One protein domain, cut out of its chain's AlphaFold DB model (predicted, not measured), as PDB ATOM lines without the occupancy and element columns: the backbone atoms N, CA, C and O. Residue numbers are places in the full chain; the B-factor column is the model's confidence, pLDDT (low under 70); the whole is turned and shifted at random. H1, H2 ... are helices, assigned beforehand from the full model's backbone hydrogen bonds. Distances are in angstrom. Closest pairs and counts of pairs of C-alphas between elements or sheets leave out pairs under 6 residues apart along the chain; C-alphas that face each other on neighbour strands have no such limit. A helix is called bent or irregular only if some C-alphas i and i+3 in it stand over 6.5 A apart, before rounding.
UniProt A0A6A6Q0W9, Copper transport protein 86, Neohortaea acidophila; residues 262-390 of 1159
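AT A GLANCE: This is residues 262 to 390 of the 1159 residues of the protein "Copper transport protein 86" of Neohortaea acidophila (UniProt A0A6A6Q0W9). The longest helix, H6, and H5 meet near their ends as a V, with H1 and H4a, the first arm of the bent helix H4, in its opening; residues 379 to 390 of H6 stick out of the body as an arm. H2 packs on the first part of H5. The printed part has 129 residues, with six named helices in the order H1 to H6 and no named strand; the class is all helix. It is compact, with a radius of gyration of the C-alphas of 15.6 A, and spans 52 by 35 by 31 A.

IN THESE COORDINATES: H6, residues 363 to 390, is 40.6 A long and ends at C-alpha 390 (38.176, -30.085, 164.167). H5, residues 341 to 358, is 25.9 A long and only just irregular: C-alphas 346 and 349 are 6.6 A apart. H4, residues 315 to 334, was assigned as one helix by its hydrogen bonds but is bent, with C-alphas 322 and 325 7.0 A apart; its arms are H4a, 315 to 322, and H4b, 325 to 334. H1, residues 262 to 268, begins at C-alpha 262 (60.427, -40.017, 150.141). H2 is residues 278 to 282 and H3 300 to 306.

HOW THE PARTS SIT: H6 touches H4a with residues 367 to 375 alone; the closest C-alphas, of Gly 315 and Gln 371, are 3.9 A apart. H4a touches H1, closest at the C-alphas of Ala 267 and Ala 317, 5.3 A. H5 touches H1 with residues 341 to 348 alone, closest at the C-alphas of Leu 266 and His 345, 4.8 A. H5 touches H2 with residues 341 to 346 alone, closest at the C-alphas of Cys 281 and Gly 342, 4.3 A. H4b and H5 are close but not clearly touching, about perpendicular at 82 degrees; the closest C-alphas, of Val 327 and Ile 344, are 6.6 A apart. H3 is close to but not clearly touching H1, with the C-alphas of Tyr 268 and Val 306 the closest, 6.6 A. Every O i to N i+4 pair is within hydrogen-bond range in H1, H2, H3, H4a, H4b and H6; in H5, 12 of 14 are.

THE WHOLE: The C-alphas farthest apart, of Gly 292 and Glu 390, are 54.4 A apart. The printed part has no cut; the link from H2 to H3 is long. Residues 289 to 293 and 390 have pLDDT under 70.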
ATOM      1  N   GLN A 262      59.020 -39.622 150.208       84.56
ATOM      2  CA  GLN A 262      60.427 -40.017 150.141       84.56
ATOM      3  C   GLN A 262      60.638 -41.461 150.620       84.56
ATOM      4  O   GLN A 262      61.419 -42.190 150.014       84.56
ATOM      5  N   ASP A 263      59.898 -41.911 151.636       88.44
ATOM      6  CA  ASP A 263      59.951 -43.304 152.100       88.44
ATOM      7  C   ASP A 263      59.385 -44.266 151.042       88.44
ATOM      8  O   ASP A 263      59.939 -45.341 150.823       88.44
ATOM      9  N   ILE A 264      58.338 -43.861 150.311       87.38
ATOM     10  CA  ILE A 264      57.804 -44.605 149.153       87.38
ATOM     11  C   ILE A 264      58.858 -44.672 148.034       87.38
ATOM     12  O   ILE A 264      59.138 -45.755 147.515       87.38
ATOM     13  N   LEU A 265      59.498 -43.545 147.697       88.19
ATOM     14  CA  LEU A 265      60.579 -43.489 146.709       88.19
ATOM     15  C   LEU A 265      61.750 -44.416 147.082       88.19
ATOM     16  O   LEU A 265      62.276 -45.109 146.212       88.19
ATOM     17  N   LEU A 266      62.128 -44.472 148.361       88.69
ATOM     18  CA  LEU A 266      63.188 -45.346 148.874       88.69
ATOM     19  C   LEU A 266      62.768 -46.821 148.966       88.69
ATOM     20  O   LEU A 266      63.587 -47.703 148.714       88.69
ATOM     21  N   ALA A 267      61.504 -47.114 149.270       88.31
ATOM     22  CA  ALA A 267      60.994 -48.480 149.377       88.31
ATOM     23  C   ALA A 267      60.837 -49.151 148.001       88.31
ATOM     24  O   ALA A 267      61.261 -50.289 147.795       88.31
ATOM     25  N   TYR A 268      60.255 -48.435 147.036       85.81
ATOM     26  CA  TYR A 268      59.916 -48.966 145.710       85.81
ATOM     27  C   TYR A 268      60.917 -48.584 144.607       85.81
ATOM     28  O   TYR A 268      60.830 -49.101 143.493       85.81
ATOM     29  N   GLY A 269      61.841 -47.658 144.881       83.44
ATOM     30  CA  GLY A 269      62.740 -47.055 143.890       83.44
ATOM     31  C   GLY A 269      62.063 -45.993 143.009       83.44
ATOM     32  O   GLY A 269      62.714 -45.392 142.154       83.44
ATOM     33  N   THR A 270      60.757 -45.772 143.185       83.00
ATOM     34  CA  THR A 270      59.919 -44.801 142.469       83.00
ATOM     35  C   THR A 270      58.675 -44.491 143.303       83.00
ATOM     36  O   THR A 270      58.073 -45.407 143.854       83.00
ATOM     37  N   ASP A 271      58.260 -43.225 143.367       81.69
ATOM     38  CA  ASP A 271      56.965 -42.822 143.952       81.69
ATOM     39  C   ASP A 271      55.862 -42.654 142.881       81.69
ATOM     40  O   ASP A 271      54.681 -42.522 143.199       81.69
ATOM     41  N   GLY A 272      56.248 -42.700 141.598       77.69
ATOM     42  CA  GLY A 272      55.381 -42.517 140.429       77.69
ATOM     43  C   GLY A 272      55.616 -41.195 139.689       77.69
ATOM     44  O   GLY A 272      55.367 -41.130 138.487       77.69
ATOM     45  N   ASN A 273      56.165 -40.185 140.368       76.62
ATOM     46  CA  ASN A 273      56.562 -38.888 139.806       76.62
ATOM     47  C   ASN A 273      58.091 -38.759 139.687       76.62
ATOM     48  O   ASN A 273      58.606 -38.202 138.718       76.62
ATOM     49  N   SER A 274      58.805 -39.306 140.669       79.12
ATOM     50  CA  SER A 274      60.256 -39.353 140.801       79.12
ATOM     51  C   SER A 274      60.722 -40.806 140.832       79.12
ATOM     52  O   SER A 274      60.032 -41.691 141.344       79.12
ATOM     53  N   ARG A 275      61.926 -41.059 140.316       82.88
ATOM     54  CA  ARG A 275      62.565 -42.378 140.325       82.88
ATOM     55  C   ARG A 275      64.020 -42.240 140.749       82.88
ATOM     56  O   ARG A 275      64.709 -41.346 140.262       82.88
ATOM     57  N   VAL A 276      64.481 -43.135 141.618       84.31
ATOM     58  CA  VAL A 276      65.890 -43.197 142.026       84.31
ATOM     59  C   VAL A 276      66.750 -43.490 140.793       84.31
ATOM     60  O   VAL A 276      66.401 -44.346 139.972       84.31
ATOM     61  N   SER A 277      67.842 -42.742 140.624       79.88
ATOM     62  CA  SER A 277      68.640 -42.769 139.396       79.88
ATOM     63  C   SER A 277      69.194 -44.177 139.124       79.88
ATOM     64  O   SER A 277      69.854 -44.742 139.998       79.88
ATOM     65  N   PRO A 278      68.999 -44.759 137.920       75.75
ATOM     66  CA  PRO A 278      69.588 -46.053 137.576       75.75
ATOM     67  C   PRO A 278      71.113 -46.074 137.745       75.75
ATOM     68  O   PRO A 278      71.651 -47.057 138.237       75.75
ATOM     69  N   LEU A 279      71.782 -44.956 137.441       75.75
ATOM     70  CA  LEU A 279      73.229 -44.787 137.610       75.75
ATOM     71  C   LEU A 279      73.655 -44.817 139.089       75.75
ATOM     72  O   LEU A 279      74.691 -45.388 139.407       75.75
ATOM     73  N   GLU A 280      72.852 -44.263 140.004       78.25
ATOM     74  CA  GLU A 280      73.104 -44.366 141.453       78.25
ATOM     75  C   GLU A 280      72.848 -45.789 141.964       78.25
ATOM     76  O   GLU A 280      73.584 -46.290 142.805       78.25
ATOM     77  N   CYS A 281      71.836 -46.472 141.422       77.94
ATOM     78  CA  CYS A 281      71.524 -47.867 141.737       77.94
ATOM     79  C   CYS A 281      72.537 -48.883 141.176       77.94
ATOM     80  O   CYS A 281      72.557 -50.020 141.650       77.94
ATOM     81  N   GLU A 282      73.305 -48.510 140.148       76.44
ATOM     82  CA  GLU A 282      74.403 -49.290 139.554       76.44
ATOM     83  C   GLU A 282      75.755 -48.979 140.215       76.44
ATOM     84  O   GLU A 282      76.581 -49.877 140.358       76.44
ATOM     85  N   ALA A 283      75.965 -47.738 140.667       78.06
ATOM     86  CA  ALA A 283      77.143 -47.321 141.433       78.06
ATOM     87  C   ALA A 283      77.042 -47.606 142.948       78.06
ATOM     88  O   ALA A 283      77.986 -47.317 143.684       78.06
ATOM     89  N   ALA A 284      75.913 -48.145 143.419       81.38
ATOM     90  CA  ALA A 284      75.663 -48.409 144.832       81.38
ATOM     91  C   ALA A 284      76.640 -49.441 145.418       81.38
ATOM     92  O   ALA A 284      76.792 -50.542 144.886       81.38
ATOM     93  N   ILE A 285      77.257 -49.113 146.555       82.12
ATOM     94  CA  ILE A 285      78.155 -50.015 147.293       82.12
ATOM     95  C   ILE A 285      77.345 -50.761 148.372       82.12
ATOM     96  O   ILE A 285      76.523 -50.124 149.017       82.12
ATOM     97  N   PRO A 286      77.523 -52.078 148.599       81.12
ATOM     98  CA  PRO A 286      76.833 -52.799 149.674       81.12
ATOM     99  C   PRO A 286      77.083 -52.234 151.082       81.12
ATOM    100  O   PRO A 286      78.131 -51.647 151.363       81.12
ATOM    101  N   ILE A 287      76.117 -52.459 151.982       76.94
ATOM    102  CA  ILE A 287      76.098 -51.848 153.322       76.94
ATOM    103  C   ILE A 287      77.267 -52.277 154.215       76.94
ATOM    104  O   ILE A 287      77.792 -51.437 154.937       76.94
ATOM    105  N   TYR A 288      77.714 -53.533 154.111       80.19
ATOM    106  CA  TYR A 288      78.888 -54.055 154.817       80.19
ATOM    107  C   TYR A 288      80.037 -54.265 153.837       80.19
ATOM    108  O   TYR A 288      79.903 -54.982 152.839       80.19
ATOM    109  N   LYS A 289      81.185 -53.659 154.127       64.75
ATOM    110  CA  LYS A 289      82.299 -53.529 153.183       64.75
ATOM    111  C   LYS A 289      83.086 -54.823 152.968       64.75
ATOM    112  O   LYS A 289      83.627 -55.038 151.885       64.75
ATOM    113  N   GLU A 290      83.135 -55.691 153.978       57.09
ATOM    114  CA  GLU A 290      84.045 -56.850 154.016       57.09
ATOM    115  C   GLU A 290      83.364 -58.210 153.762       57.09
ATOM    116  O   GLU A 290      84.041 -59.223 153.608       57.09
ATOM    117  N   ARG A 291      82.026 -58.264 153.658       64.69
ATOM    118  CA  ARG A 291      81.264 -59.531 153.548       64.69
ATOM    119  C   ARG A 291      81.112 -60.110 152.134       64.69
ATOM    120  O   ARG A 291      80.494 -61.160 151.986       64.69
ATOM    121  N   GLY A 292      81.597 -59.433 151.089       59.22
ATOM    122  CA  GLY A 292      81.399 -59.867 149.691       59.22
ATOM    123  C   GLY A 292      79.921 -59.987 149.272       59.22
ATOM    124  O   GLY A 292      79.594 -60.719 148.340       59.22
ATOM    125  N   GLN A 293      79.022 -59.307 149.992       66.19
ATOM    126  CA  GLN A 293      77.571 -59.449 149.878       66.19
ATOM    127  C   GLN A 293      77.050 -58.881 148.548       66.19
ATOM    128  O   GLN A 293      77.342 -57.745 148.180       66.19
ATOM    129  N   THR A 294      76.209 -59.648 147.855       72.50
ATOM    130  CA  THR A 294      75.404 -59.153 146.733       72.50
ATOM    131  C   THR A 294      74.079 -58.586 147.244       72.50
ATOM    132  O   THR A 294      73.469 -59.143 148.158       72.50
ATOM    133  N   PHE A 295      73.605 -57.487 146.646       79.56
ATOM    134  CA  PHE A 295      72.312 -56.901 147.007       79.56
ATOM    135  C   PHE A 295      71.168 -57.909 146.842       79.56
ATOM    136  O   PHE A 295      71.008 -58.518 145.780       79.56
ATOM    137  N   LYS A 296      70.334 -58.036 147.877       83.88
ATOM    138  CA  LYS A 296      69.124 -58.862 147.828       83.88
ATOM    139  C   LYS A 296      68.077 -58.251 146.874       83.88
ATOM    140  O   LYS A 296      67.988 -57.026 146.753       83.88
ATOM    141  N   PRO A 297      67.276 -59.073 146.171       82.75
ATOM    142  CA  PRO A 297      66.133 -58.581 145.405       82.75
ATOM    143  C   PRO A 297      65.035 -58.059 146.346       82.75
ATOM    144  O   PRO A 297      64.920 -58.518 147.477       82.75
ATOM    145  N   LEU A 298      64.192 -57.140 145.858       85.00
ATOM    146  CA  LEU A 298      63.005 -56.679 146.594       85.00
ATOM    147  C   LEU A 298      62.091 -57.861 146.983       85.00
ATOM    148  O   LEU A 298      61.901 -58.751 146.139       85.00
ATOM    149  N   PRO A 299      61.457 -57.828 148.175       87.62
ATOM    150  CA  PRO A 299      60.495 -58.840 148.610       87.62
ATOM    151  C   PRO A 299      59.434 -59.152 147.541       87.62
ATOM    152  O   PRO A 299      58.979 -58.226 146.854       87.62
ATOM    153  N   PRO A 300      58.998 -60.417 147.371       82.50
ATOM    154  CA  PRO A 300      58.099 -60.821 146.282       82.50
ATOM    155  C   PRO A 300      56.813 -59.987 146.180       82.50
ATOM    156  O   PRO A 300      56.379 -59.639 145.080       82.50
ATOM    157  N   GLN A 301      56.238 -59.625 147.327       83.81
ATOM    158  CA  GLN A 301      55.035 -58.811 147.493       83.81
ATOM    159  C   GLN A 301      55.256 -57.390 146.950       83.81
ATOM    160  O   GLN A 301      54.453 -56.889 146.162       83.81
ATOM    161  N   ILE A 302      56.387 -56.771 147.297       86.44
ATOM    162  CA  ILE A 302      56.773 -55.431 146.834       86.44
ATOM    163  C   ILE A 302      57.134 -55.443 145.352       86.44
ATOM    164  O   ILE A 302      56.650 -54.610 144.592       86.44
ATOM    165  N   ASN A 303      57.886 -56.442 144.897       84.06
ATOM    166  CA  ASN A 303      58.207 -56.640 143.485       84.06
ATOM    167  C   ASN A 303      56.928 -56.811 142.631       84.06
ATOM    168  O   ASN A 303      56.831 -56.279 141.523       84.06
ATOM    169  N   ALA A 304      55.898 -57.482 143.160       84.19
ATOM    170  CA  ALA A 304      54.588 -57.587 142.515       84.19
ATOM    171  C   ALA A 304      53.813 -56.253 142.476       84.19
ATOM    172  O   ALA A 304      53.106 -56.008 141.497       84.19
ATOM    173  N   LEU A 305      53.945 -55.389 143.490       83.31
ATOM    174  CA  LEU A 305      53.358 -54.042 143.501       83.31
ATOM    175  C   LEU A 305      54.071 -53.092 142.523       83.31
ATOM    176  O   LEU A 305      53.396 -52.427 141.736       83.31
ATOM    177  N   VAL A 306      55.411 -53.119 142.471       82.88
ATOM    178  CA  VAL A 306      56.210 -52.369 141.480       82.88
ATOM    179  C   VAL A 306      55.814 -52.759 140.056       82.88
ATOM    180  O   VAL A 306      55.534 -51.892 139.235       82.88
ATOM    181  N   LYS A 307      55.691 -54.062 139.761       83.44
ATOM    182  CA  LYS A 307      55.237 -54.559 138.444       83.44
ATOM    183  C   LYS A 307      53.808 -54.147 138.073       83.44
ATOM    184  O   LYS A 307      53.458 -54.194 136.897       83.44
ATOM    185  N   LYS A 308      52.982 -53.773 139.053       83.81
ATOM    186  CA  LYS A 308      51.608 -53.282 138.867       83.81
ATOM    187  C   LYS A 308      51.510 -51.748 138.863       83.81
ATOM    188  O   LYS A 308      50.395 -51.243 138.787       83.81
ATOM    189  N   ASN A 309      52.630 -51.020 138.958       81.75
ATOM    190  CA  ASN A 309      52.675 -49.566 139.179       81.75
ATOM    191  C   ASN A 309      51.802 -49.100 140.367       81.75
ATOM    192  O   ASN A 309      51.133 -48.071 140.293       81.75
ATOM    193  N   SER A 310      51.784 -49.874 141.457       80.75
ATOM    194  CA  SER A 310      51.010 -49.562 142.664       80.75
ATOM    195  C   SER A 310      51.948 -49.170 143.807       80.75
ATOM    196  O   SER A 310      52.504 -50.029 144.488       80.75
ATOM    197  N   PHE A 311      52.148 -47.864 143.987       84.50
ATOM    198  CA  PHE A 311      53.095 -47.281 144.946       84.50
ATOM    199  C   PHE A 311      52.354 -46.753 146.183       84.50
ATOM    200  O   PHE A 311      52.269 -45.552 146.424       84.50
ATOM    201  N   VAL A 312      51.744 -47.668 146.939       83.25
ATOM    202  CA  VAL A 312      50.940 -47.338 148.129       83.25
ATOM    203  C   VAL A 312      51.752 -47.455 149.428       83.25
ATOM    204  O   VAL A 312      52.619 -48.332 149.517       83.25
ATOM    205  N   PRO A 313      51.470 -46.634 150.458       87.62
ATOM    206  CA  PRO A 313      51.956 -46.867 151.818       87.62
ATOM    207  C   PRO A 313      51.578 -48.268 152.321       87.62
ATOM    208  O   PRO A 313      50.442 -48.711 152.147       87.62
ATOM    209  N   ASN A 314      52.534 -48.976 152.924       90.56
ATOM    210  CA  ASN A 314      52.354 -50.315 153.489       90.56
ATOM    211  C   ASN A 314      53.448 -50.623 154.528       90.56
ATOM    212  O   ASN A 314      54.335 -49.799 154.764       90.56
ATOM    213  N   GLY A 315      53.416 -51.830 155.103       88.81
ATOM    214  CA  GLY A 315      54.385 -52.269 156.112       88.81
ATOM    215  C   GLY A 315      55.857 -52.158 155.693       88.81
ATOM    216  O   GLY A 315      56.690 -51.773 156.504       88.81
ATOM    217  N   TYR A 316      56.192 -52.411 154.424       91.75
ATOM    218  CA  TYR A 316      57.574 -52.311 153.933       91.75
ATOM    219  C   TYR A 316      58.037 -50.858 153.733       91.75
ATOM    220  O   TYR A 316      59.194 -50.523 153.993       91.75
ATOM    221  N   ALA A 317      57.137 -49.964 153.310       91.75
ATOM    222  CA  ALA A 317      57.431 -48.531 153.254       91.75
ATOM    223  C   ALA A 317      57.590 -47.932 154.666       91.75
ATOM    224  O   ALA A 317      58.454 -47.087 154.886       91.75
ATOM    225  N   TYR A 318      56.826 -48.431 155.643       93.31
ATOM    226  CA  TYR A 318      56.961 -48.060 157.054       93.31
ATOM    227  C   TYR A 318      58.247 -48.605 157.699       93.31
ATOM    228  O   TYR A 318      58.952 -47.877 158.395       93.31
ATOM    229  N   PHE A 319      58.623 -49.847 157.386       93.12
ATOM    230  CA  PHE A 319      59.939 -50.400 157.715       93.12
ATOM    231  C   PHE A 319      61.076 -49.540 157.142       93.12
ATOM    232  O   PHE A 319      62.014 -49.194 157.857       93.12
ATOM    233  N   THR A 320      60.965 -49.143 155.869       91.62
ATOM    234  CA  THR A 320      61.946 -48.279 155.190       91.62
ATOM    235  C   THR A 320      62.108 -46.940 155.912       91.62
ATOM    236  O   THR A 320      63.238 -46.514 156.140       91.62
ATOM    237  N   HIS A 321      60.999 -46.319 156.331       91.00
ATOM    238  CA  HIS A 321      60.997 -45.094 157.133       91.00
ATOM    239  C   HIS A 321      61.766 -45.271 158.457       91.00
ATOM    240  O   HIS A 321      62.707 -44.529 158.743       91.00
ATOM    241  N   LEU A 322      61.431 -46.304 159.239       91.12
ATOM    242  CA  LEU A 322      62.036 -46.549 160.555       91.12
ATOM    243  C   LEU A 322      63.511 -46.983 160.484       91.12
ATOM    244  O   LEU A 322      64.306 -46.613 161.347       91.12
ATOM    245  N   ARG A 323      63.905 -47.751 159.461       90.75
ATOM    246  CA  ARG A 323      65.291 -48.219 159.267       90.75
ATOM    247  C   ARG A 323      66.164 -47.246 158.464       90.75
ATOM    248  O   ARG A 323      67.371 -47.468 158.358       90.75
ATOM    249  N   HIS A 324      65.615 -46.136 157.959       87.62
ATOM    250  CA  HIS A 324      66.365 -45.111 157.218       87.62
ATOM    251  C   HIS A 324      67.582 -44.588 158.000       87.62
ATOM    252  O   HIS A 324      68.702 -44.587 157.487       87.62
ATOM    253  N   ALA A 325      67.389 -44.212 159.270       87.44
ATOM    254  CA  ALA A 325      68.469 -43.727 160.131       87.44
ATOM    255  C   ALA A 325      69.541 -44.800 160.406       87.44
ATOM    256  O   ALA A 325      70.725 -44.477 160.482       87.44
ATOM    257  N   THR A 326      69.145 -46.076 160.486       87.81
ATOM    258  CA  THR A 326      70.060 -47.217 160.643       87.81
ATOM    259  C   THR A 326      70.951 -47.399 159.412       87.81
ATOM    260  O   THR A 326      72.141 -47.665 159.548       87.81
ATOM    261  N   VAL A 327      70.419 -47.199 158.201       87.19
ATOM    262  CA  VAL A 327      71.249 -47.209 156.986       87.19
ATOM    263  C   VAL A 327      72.244 -46.043 157.001       87.19
ATOM    264  O   VAL A 327      73.423 -46.251 156.720       87.19
ATOM    265  N   LEU A 328      71.813 -44.833 157.380       86.88
ATOM    266  CA  LEU A 328      72.715 -43.679 157.486       86.88
ATOM    267  C   LEU A 328      73.877 -43.935 158.463       86.88
ATOM    268  O   LEU A 328      75.021 -43.631 158.122       86.88
ATOM    269  N   SER A 329      73.613 -44.513 159.641       87.88
ATOM    270  CA  SER A 329      74.666 -44.801 160.625       87.88
ATOM    271  C   SER A 329      75.623 -45.902 160.160       87.88
ATOM    272  O   SER A 329      76.834 -45.722 160.285       87.88
ATOM    273  N   ILE A 330      75.120 -46.985 159.552       85.94
ATOM    274  CA  ILE A 330      75.961 -48.073 159.020       85.94
ATOM    275  C   ILE A 330      76.915 -47.548 157.938       85.94
ATOM    276  O   ILE A 330      78.116 -47.790 158.025       85.94
ATOM    277  N   TYR A 331      76.444 -46.764 156.959       85.25
ATOM    278  CA  TYR A 331      77.342 -46.196 155.939       85.25
ATOM    279  C   TYR A 331      78.335 -45.179 156.515       85.25
ATOM    280  O   TYR A 331      79.487 -45.134 156.075       85.25
ATOM    281  N   GLN A 332      77.930 -44.398 157.519       86.69
ATOM    282  CA  GLN A 332      78.842 -43.476 158.193       86.69
ATOM    283  C   GLN A 332      79.938 -44.220 158.979       86.69
ATOM    284  O   GLN A 332      81.045 -43.698 159.100       86.69
ATOM    285  N   GLN A 333      79.665 -45.435 159.463       85.75
ATOM    286  CA  GLN A 333      80.624 -46.294 160.162       85.75
ATOM    287  C   GLN A 333      81.533 -47.084 159.197       85.75
ATOM    288  O   GLN A 333      82.753 -47.041 159.334       85.75
ATOM    289  N   GLU A 334      80.963 -47.760 158.197       83.31
ATOM    290  CA  GLU A 334      81.671 -48.654 157.258       83.31
ATOM    291  C   GLU A 334      82.429 -47.899 156.146       83.31
ATOM    292  O   GLU A 334      83.513 -48.301 155.699       83.31
ATOM    293  N   HIS A 335      81.853 -46.787 155.678       82.12
ATOM    294  CA  HIS A 335      82.317 -46.045 154.500       82.12
ATOM    295  C   HIS A 335      82.690 -44.584 154.795       82.12
ATOM    296  O   HIS A 335      83.126 -43.884 153.882       82.12
ATOM    297  N   ALA A 336      82.561 -44.132 156.050       85.81
ATOM    298  CA  ALA A 336      82.896 -42.779 156.516       85.81
ATOM    299  C   ALA A 336      82.192 -41.630 155.759       85.81
ATOM    300  O   ALA A 336      82.694 -40.504 155.718       85.81
ATOM    301  N   ARG A 337      81.023 -41.900 155.162       87.44
ATOM    302  CA  ARG A 337      80.226 -40.932 154.393       87.44
ATOM    303  C   ARG A 337      78.730 -41.217 154.490       87.44
ATOM    304  O   ARG A 337      78.326 -42.342 154.777       87.44
ATOM    305  N   SER A 338      77.917 -40.239 154.103       82.75
ATOM    306  CA  SER A 338      76.501 -40.469 153.822       82.75
ATOM    307  C   SER A 338      76.297 -41.342 152.562       82.75
ATOM    308  O   SER A 338      77.047 -41.220 151.580       82.75
ATOM    309  N   PRO A 339      75.284 -42.227 152.559       88.50
ATOM    310  CA  PRO A 339      74.871 -42.972 151.374       88.50
ATOM    311  C   PRO A 339      74.047 -42.113 150.408       88.50
ATOM    312  O   PRO A 339      73.393 -41.144 150.797       88.50
ATOM    313  N   SER A 340      74.052 -42.503 149.135       87.50
ATOM    314  CA  SER A 340      73.146 -41.982 148.104       87.50
ATOM    315  C   SER A 340      71.737 -42.590 148.199       87.50
ATOM    316  O   SER A 340      71.529 -43.623 148.838       87.50
ATOM    317  N   LEU A 341      70.754 -41.997 147.512       84.88
ATOM    318  CA  LEU A 341      69.385 -42.539 147.459       84.88
ATOM    319  C   LEU A 341      69.345 -43.944 146.827       84.88
ATOM    320  O   LEU A 341      68.606 -44.808 147.303       84.88
ATOM    321  N   GLY A 342      70.177 -44.198 145.807       84.06
ATOM    322  CA  GLY A 342      70.375 -45.530 145.217       84.06
ATOM    323  C   GLY A 342      70.898 -46.562 146.215       84.06
ATOM    324  O   GLY A 342      70.404 -47.687 146.262       84.06
ATOM    325  N   GLU A 343      71.846 -46.166 147.059       88.06
ATOM    326  CA  GLU A 343      72.426 -47.014 148.105       88.06
ATOM    327  C   GLU A 343      71.434 -47.342 149.219       88.06
ATOM    328  O   GLU A 343      71.339 -48.499 149.628       88.06
ATOM    329  N   ILE A 344      70.641 -46.362 149.658       88.56
ATOM    330  CA  ILE A 344      69.588 -46.575 150.659       88.56
ATOM    331  C   ILE A 344      68.508 -47.514 150.104       88.56
ATOM    332  O   ILE A 344      68.152 -48.492 150.762       88.56
ATOM    333  N   HIS A 345      68.035 -47.292 148.873       89.50
ATOM    334  CA  HIS A 345      67.053 -48.174 148.230       89.50
ATOM    335  C   HIS A 345      67.562 -49.623 148.097       89.50
ATOM    336  O   HIS A 345      66.827 -50.576 148.359       89.50
ATOM    337  N   ARG A 346      68.835 -49.805 147.720       88.19
ATOM    338  CA  ARG A 346      69.468 -51.128 147.584       88.19
ATOM    339  C   ARG A 346      69.804 -51.798 148.922       88.19
ATOM    340  O   ARG A 346      69.889 -53.024 148.970       88.19
ATOM    341  N   ALA A 347      69.963 -51.025 149.997       88.31
ATOM    342  CA  ALA A 347      70.198 -51.528 151.348       88.31
ATOM    343  C   ALA A 347      68.965 -52.219 151.953       88.31
ATOM    344  O   ALA A 347      69.094 -53.303 152.525       88.31
ATOM    345  N   MET A 348      67.775 -51.623 151.806       91.31
ATOM    346  CA  MET A 348      66.562 -52.055 152.524       91.31
ATOM    347  C   MET A 348      66.183 -53.538 152.349       91.31
ATOM    348  O   MET A 348      65.894 -54.171 153.364       91.31
ATOM    349  N   PRO A 349      66.254 -54.158 151.149       90.25
ATOM    350  CA  PRO A 349      65.968 -55.589 150.997       90.25
ATOM    351  C   PRO A 349      66.952 -56.500 151.744       90.25
ATOM    352  O   PRO A 349      66.621 -57.641 152.054       90.25
ATOM    353  N   THR A 350      68.167 -56.016 152.014       88.31
ATOM    354  CA  THR A 350      69.190 -56.773 152.747       88.31
ATOM    355  C   THR A 350      68.916 -56.719 154.247       88.31
ATOM    356  O   THR A 350      68.886 -57.767 154.882       88.31
ATOM    357  N   LEU A 351      68.589 -55.536 154.786       88.56
ATOM    358  CA  LEU A 351      68.153 -55.389 156.182       88.56
ATOM    359  C   LEU A 351      66.834 -56.122 156.467       88.56
ATOM    360  O   LEU A 351      66.689 -56.714 157.529       88.56
ATOM    361  N   TRP A 352      65.890 -56.124 155.516       90.00
ATOM    362  CA  TRP A 352      64.646 -56.892 155.624       90.00
ATOM    363  C   TRP A 352      64.936 -58.388 155.801       90.00
ATOM    364  O   TRP A 352      64.448 -59.003 156.742       90.00
ATOM    365  N   GLU A 353      65.794 -58.968 154.958       86.81
ATOM    366  CA  GLU A 353      66.163 -60.386 155.061       86.81
ATOM    367  C   GLU A 353      66.981 -60.705 156.328       86.81
ATOM    368  O   GLU A 353      66.814 -61.778 156.905       86.81
ATOM    369  N   GLU A 354      67.838 -59.791 156.792       87.19
ATOM    370  CA  GLU A 354      68.601 -59.966 158.037       87.19
ATOM    371  C   GLU A 354      67.698 -59.921 159.280       87.19
ATOM    372  O   GLU A 354      67.838 -60.765 160.167       87.19
ATOM    373  N   GLU A 355      66.719 -59.013 159.328       88.81
ATOM    374  CA  GLU A 355      65.728 -58.950 160.409       88.81
ATOM    375  C   GLU A 355      64.784 -60.171 160.367       88.81
ATOM    376  O   GLU A 355      64.527 -60.790 161.401       88.81
ATOM    377  N   ARG A 356      64.391 -60.621 159.163       89.75
ATOM    378  CA  ARG A 356      63.633 -61.867 158.947       89.75
ATOM    379  C   ARG A 356      64.350 -63.101 159.491       89.75
ATOM    380  O   ARG A 356      63.730 -63.930 160.160       89.75
ATOM    381  N   ALA A 357      65.636 -63.232 159.167       85.44
ATOM    382  CA  ALA A 357      66.463 -64.370 159.548       85.44
ATOM    383  C   ALA A 357      66.771 -64.367 161.051       85.44
ATOM    384  O   ALA A 357      66.689 -65.417 161.683       85.44
ATOM    385  N   LYS A 358      67.056 -63.193 161.635       85.94
ATOM    386  CA  LYS A 358      67.315 -63.041 163.074       85.94
ATOM    387  C   LYS A 358      66.128 -63.486 163.932       85.94
ATOM    388  O   LYS A 358      66.330 -64.097 164.974       85.94
ATOM    389  N   GLU A 359      64.905 -63.187 163.500       81.88
ATOM    390  CA  GLU A 359      63.679 -63.553 164.222       81.88
ATOM    391  C   GLU A 359      63.081 -64.905 163.779       81.88
ATOM    392  O   GLU A 359      61.972 -65.247 164.188       81.88
ATOM    393  N   ASN A 360      63.780 -65.662 162.921       84.31
ATOM    394  CA  ASN A 360      63.339 -66.940 162.344       84.31
ATOM    395  C   ASN A 360      61.925 -66.901 161.709       84.31
ATOM    396  O   ASN A 360      61.157 -67.863 161.773       84.31
ATOM    397  N   ARG A 361      61.541 -65.766 161.100       84.69
ATOM    398  CA  ARG A 361      60.183 -65.554 160.564       84.69
ATOM    399  C   ARG A 361      60.053 -65.994 159.105       84.69
ATOM    400  O   ARG A 361      60.928 -65.776 158.263       84.69
ATOM    401  N   SER A 362      58.891 -66.543 158.751       87.56
ATOM    402  CA  SER A 362      58.526 -66.714 157.339       87.56
ATOM    403  C   SER A 362      58.301 -65.353 156.662       87.56
ATOM    404  O   SER A 362      57.867 -64.399 157.306       87.56
ATOM    405  N   GLU A 363      58.531 -65.259 155.345       82.50
ATOM    406  CA  GLU A 363      58.277 -64.034 154.554       82.50
ATOM    407  C   GLU A 363      56.842 -63.511 154.741       82.50
ATOM    408  O   GLU A 363      56.597 -62.307 154.796       82.50
ATOM    409  N   LYS A 364      55.880 -64.433 154.882       83.75
ATOM    410  CA  LYS A 364      54.476 -64.112 155.138       83.75
ATOM    411  C   LYS A 364      54.283 -63.482 156.525       83.75
ATOM    412  O   LYS A 364      53.650 -62.437 156.620       83.75
ATOM    413  N   MET A 365      54.862 -64.075 157.571       85.62
ATOM    414  CA  MET A 365      54.767 -63.559 158.945       85.62
ATOM    415  C   MET A 365      55.465 -62.207 159.110       85.62
ATOM    416  O   MET A 365      54.932 -61.325 159.776       85.62
ATOM    417  N   MET A 366      56.631 -62.011 158.483       89.06
ATOM    418  CA  MET A 366      57.319 -60.717 158.519       89.06
ATOM    419  C   MET A 366      56.492 -59.619 157.837       89.06
ATOM    420  O   MET A 366      56.364 -58.515 158.370       89.06
ATOM    421  N   TRP A 367      55.885 -59.937 156.689       85.94
ATOM    422  CA  TRP A 367      54.958 -59.040 156.003       85.94
ATOM    423  C   TRP A 367      53.743 -58.682 156.870       85.94
ATOM    424  O   TRP A 367      53.427 -57.503 157.023       85.94
ATOM    425  N   GLU A 368      53.072 -59.682 157.446       89.19
ATOM    426  CA  GLU A 368      51.876 -59.492 158.278       89.19
ATOM    427  C   GLU A 368      52.180 -58.657 159.533       89.19
ATOM    428  O   GLU A 368      51.421 -57.740 159.847       89.19
ATOM    429  N   TYR A 369      53.329 -58.888 160.178       90.12
ATOM    430  CA  TYR A 369      53.810 -58.095 161.311       90.12
ATOM    431  C   TYR A 369      54.000 -56.614 160.953       90.12
ATOM    432  O   TYR A 369      53.369 -55.743 161.556       90.12
ATOM    433  N   TRP A 370      54.818 -56.306 159.942       91.56
ATOM    434  CA  TRP A 370      55.090 -54.914 159.564       91.56
ATOM    435  C   TRP A 370      53.856 -54.203 158.998       91.56
ATOM    436  O   TRP A 370      53.687 -52.999 159.198       91.56
ATOM    437  N   GLN A 371      52.953 -54.937 158.341       92.50
ATOM    438  CA  GLN A 371      51.673 -54.393 157.899       92.50
ATOM    439  C   GLN A 371      50.750 -54.058 159.082       92.50
ATOM    440  O   GLN A 371      50.082 -53.025 159.036       92.50
ATOM    441  N   ALA A 372      50.727 -54.868 160.146       88.19
ATOM    442  CA  ALA A 372      49.970 -54.565 161.361       88.19
ATOM    443  C   ALA A 372      50.497 -53.296 162.060       88.19
ATOM    444  O   ALA A 372      49.704 -52.411 162.383       88.19
ATOM    445  N   GLN A 373      51.824 -53.159 162.189       87.19
ATOM    446  CA  GLN A 373      52.467 -51.961 162.747       87.19
ATOM    447  C   GLN A 373      52.124 -50.696 161.942       87.19
ATOM    448  O   GLN A 373      51.697 -49.687 162.508       87.19
ATOM    449  N   PHE A 374      52.215 -50.759 160.608       93.88
ATOM    450  CA  PHE A 374      51.804 -49.649 159.744       93.88
ATOM    451  C   PHE A 374      50.312 -49.310 159.897       93.88
ATOM    452  O   PHE A 374      49.964 -48.134 159.998       93.88
ATOM    453  N   ASN A 375      49.425 -50.312 159.944       90.94
ATOM    454  CA  ASN A 375      47.986 -50.084 160.113       90.94
ATOM    455  C   ASN A 375      47.686 -49.357 161.439       90.94
ATOM    456  O   ASN A 375      46.884 -48.424 161.455       90.94
ATOM    457  N   GLN A 376      48.353 -49.738 162.534       85.81
ATOM    458  CA  GLN A 376      48.214 -49.089 163.841       85.81
ATOM    459  C   GLN A 376      48.710 -47.634 163.812       85.81
ATOM    460  O   GLN A 376      47.992 -46.727 164.241       85.81
ATOM    461  N   ALA A 377      49.892 -47.387 163.235       84.75
ATOM    462  CA  ALA A 377      50.431 -46.038 163.057       84.75
ATOM    463  C   ALA A 377      49.519 -45.154 162.182       84.75
ATOM    464  O   ALA A 377      49.318 -43.975 162.478       84.75
ATOM    465  N   TYR A 378      48.917 -45.727 161.135       88.62
ATOM    466  CA  TYR A 378      47.992 -45.025 160.246       88.62
ATOM    467  C   TYR A 378      46.681 -44.639 160.943       88.62
ATOM    468  O   TYR A 378      46.247 -43.498 160.814       88.62
ATOM    469  N   VAL A 379      46.090 -45.533 161.746       85.06
ATOM    470  CA  VAL A 379      44.887 -45.223 162.545       85.06
ATOM    471  C   VAL A 379      45.154 -44.091 163.542       85.06
ATOM    472  O   VAL A 379      44.328 -43.188 163.682       85.06
ATOM    473  N   ASN A 380      46.316 -44.092 164.200       79.62
ATOM    474  CA  ASN A 380      46.697 -43.016 165.118       79.62
ATOM    475  C   ASN A 380      46.887 -41.676 164.385       79.62
ATOM    476  O   ASN A 380      46.413 -40.646 164.862       79.62
ATOM    477  N   TYR A 381      47.500 -41.692 163.197       88.31
ATOM    478  CA  TYR A 381      47.591 -40.514 162.330       88.31
ATOM    479  C   TYR A 381      46.211 -39.990 161.901       88.31
ATOM    480  O   TYR A 381      45.986 -38.783 161.969       88.31
ATOM    481  N   THR A 382      45.273 -40.862 161.512       82.75
ATOM    482  CA  THR A 382      43.912 -40.449 161.128       82.75
ATOM    483  C   THR A 382      43.186 -39.758 162.283       82.75
ATOM    484  O   THR A 382      42.711 -38.643 162.092       82.75
ATOM    485  N   ARG A 383      43.200 -40.333 163.495       77.19
ATOM    486  CA  ARG A 383      42.605 -39.693 164.688       77.19
ATOM    487  C   ARG A 383      43.240 -38.337 165.003       77.19
ATOM    488  O   ARG A 383      42.542 -37.378 165.322       77.19
ATOM    489  N   ALA A 384      44.569 -38.240 164.907       74.19
ATOM    490  CA  ALA A 384      45.279 -36.983 165.132       74.19
ATOM    491  C   ALA A 384      44.921 -35.925 164.073       74.19
ATOM    492  O   ALA A 384      44.824 -34.741 164.398       74.19
ATOM    493  N   LEU A 385      44.724 -36.340 162.817       80.56
ATOM    494  CA  LEU A 385      44.323 -35.467 161.719       80.56
ATOM    495  C   LEU A 385      42.883 -34.966 161.890       80.56
ATOM    496  O   LEU A 385      42.655 -33.771 161.743       80.56
ATOM    497  N   GLU A 386      41.950 -35.839 162.269       78.56
ATOM    498  CA  GLU A 386      40.559 -35.481 162.588       78.56
ATOM    499  C   GLU A 386      40.508 -34.449 163.727       78.56
ATOM    500  O   GLU A 386      39.944 -33.368 163.558       78.56
ATOM    501  N   ALA A 387      41.215 -34.705 164.835       71.56
ATOM    502  CA  ALA A 387      41.315 -33.777 165.967       71.56
ATOM    503  C   ALA A 387      42.047 -32.456 165.631       71.56
ATOM    504  O   ALA A 387      41.877 -31.447 166.324       71.56
ATOM    505  N   PHE A 388      42.888 -32.440 164.593       80.31
ATOM    506  CA  PHE A 388      43.513 -31.222 164.075       80.31
ATOM    507  C   PHE A 388      42.552 -30.425 163.182       80.31
ATOM    508  O   PHE A 388      42.462 -29.205 163.312       80.31
ATOM    509  N   GLU A 389      41.819 -31.099 162.297       75.94
ATOM    510  CA  GLU A 389      40.850 -30.471 161.394       75.94
ATOM    511  C   GLU A 389      39.657 -29.898 162.181       75.94
ATOM    512  O   GLU A 389      39.272 -28.753 161.943       75.94
ATOM    513  N   GLU A 390      39.180 -30.593 163.219       68.88
ATOM    514  CA  GLU A 390      38.176 -30.085 164.167       68.88
ATOM    515  C   GLU A 390      38.634 -28.789 164.868       68.88
ATOM    516  O   GLU A 390      37.895 -27.802 164.915       68.88
TER     517      GLU A 390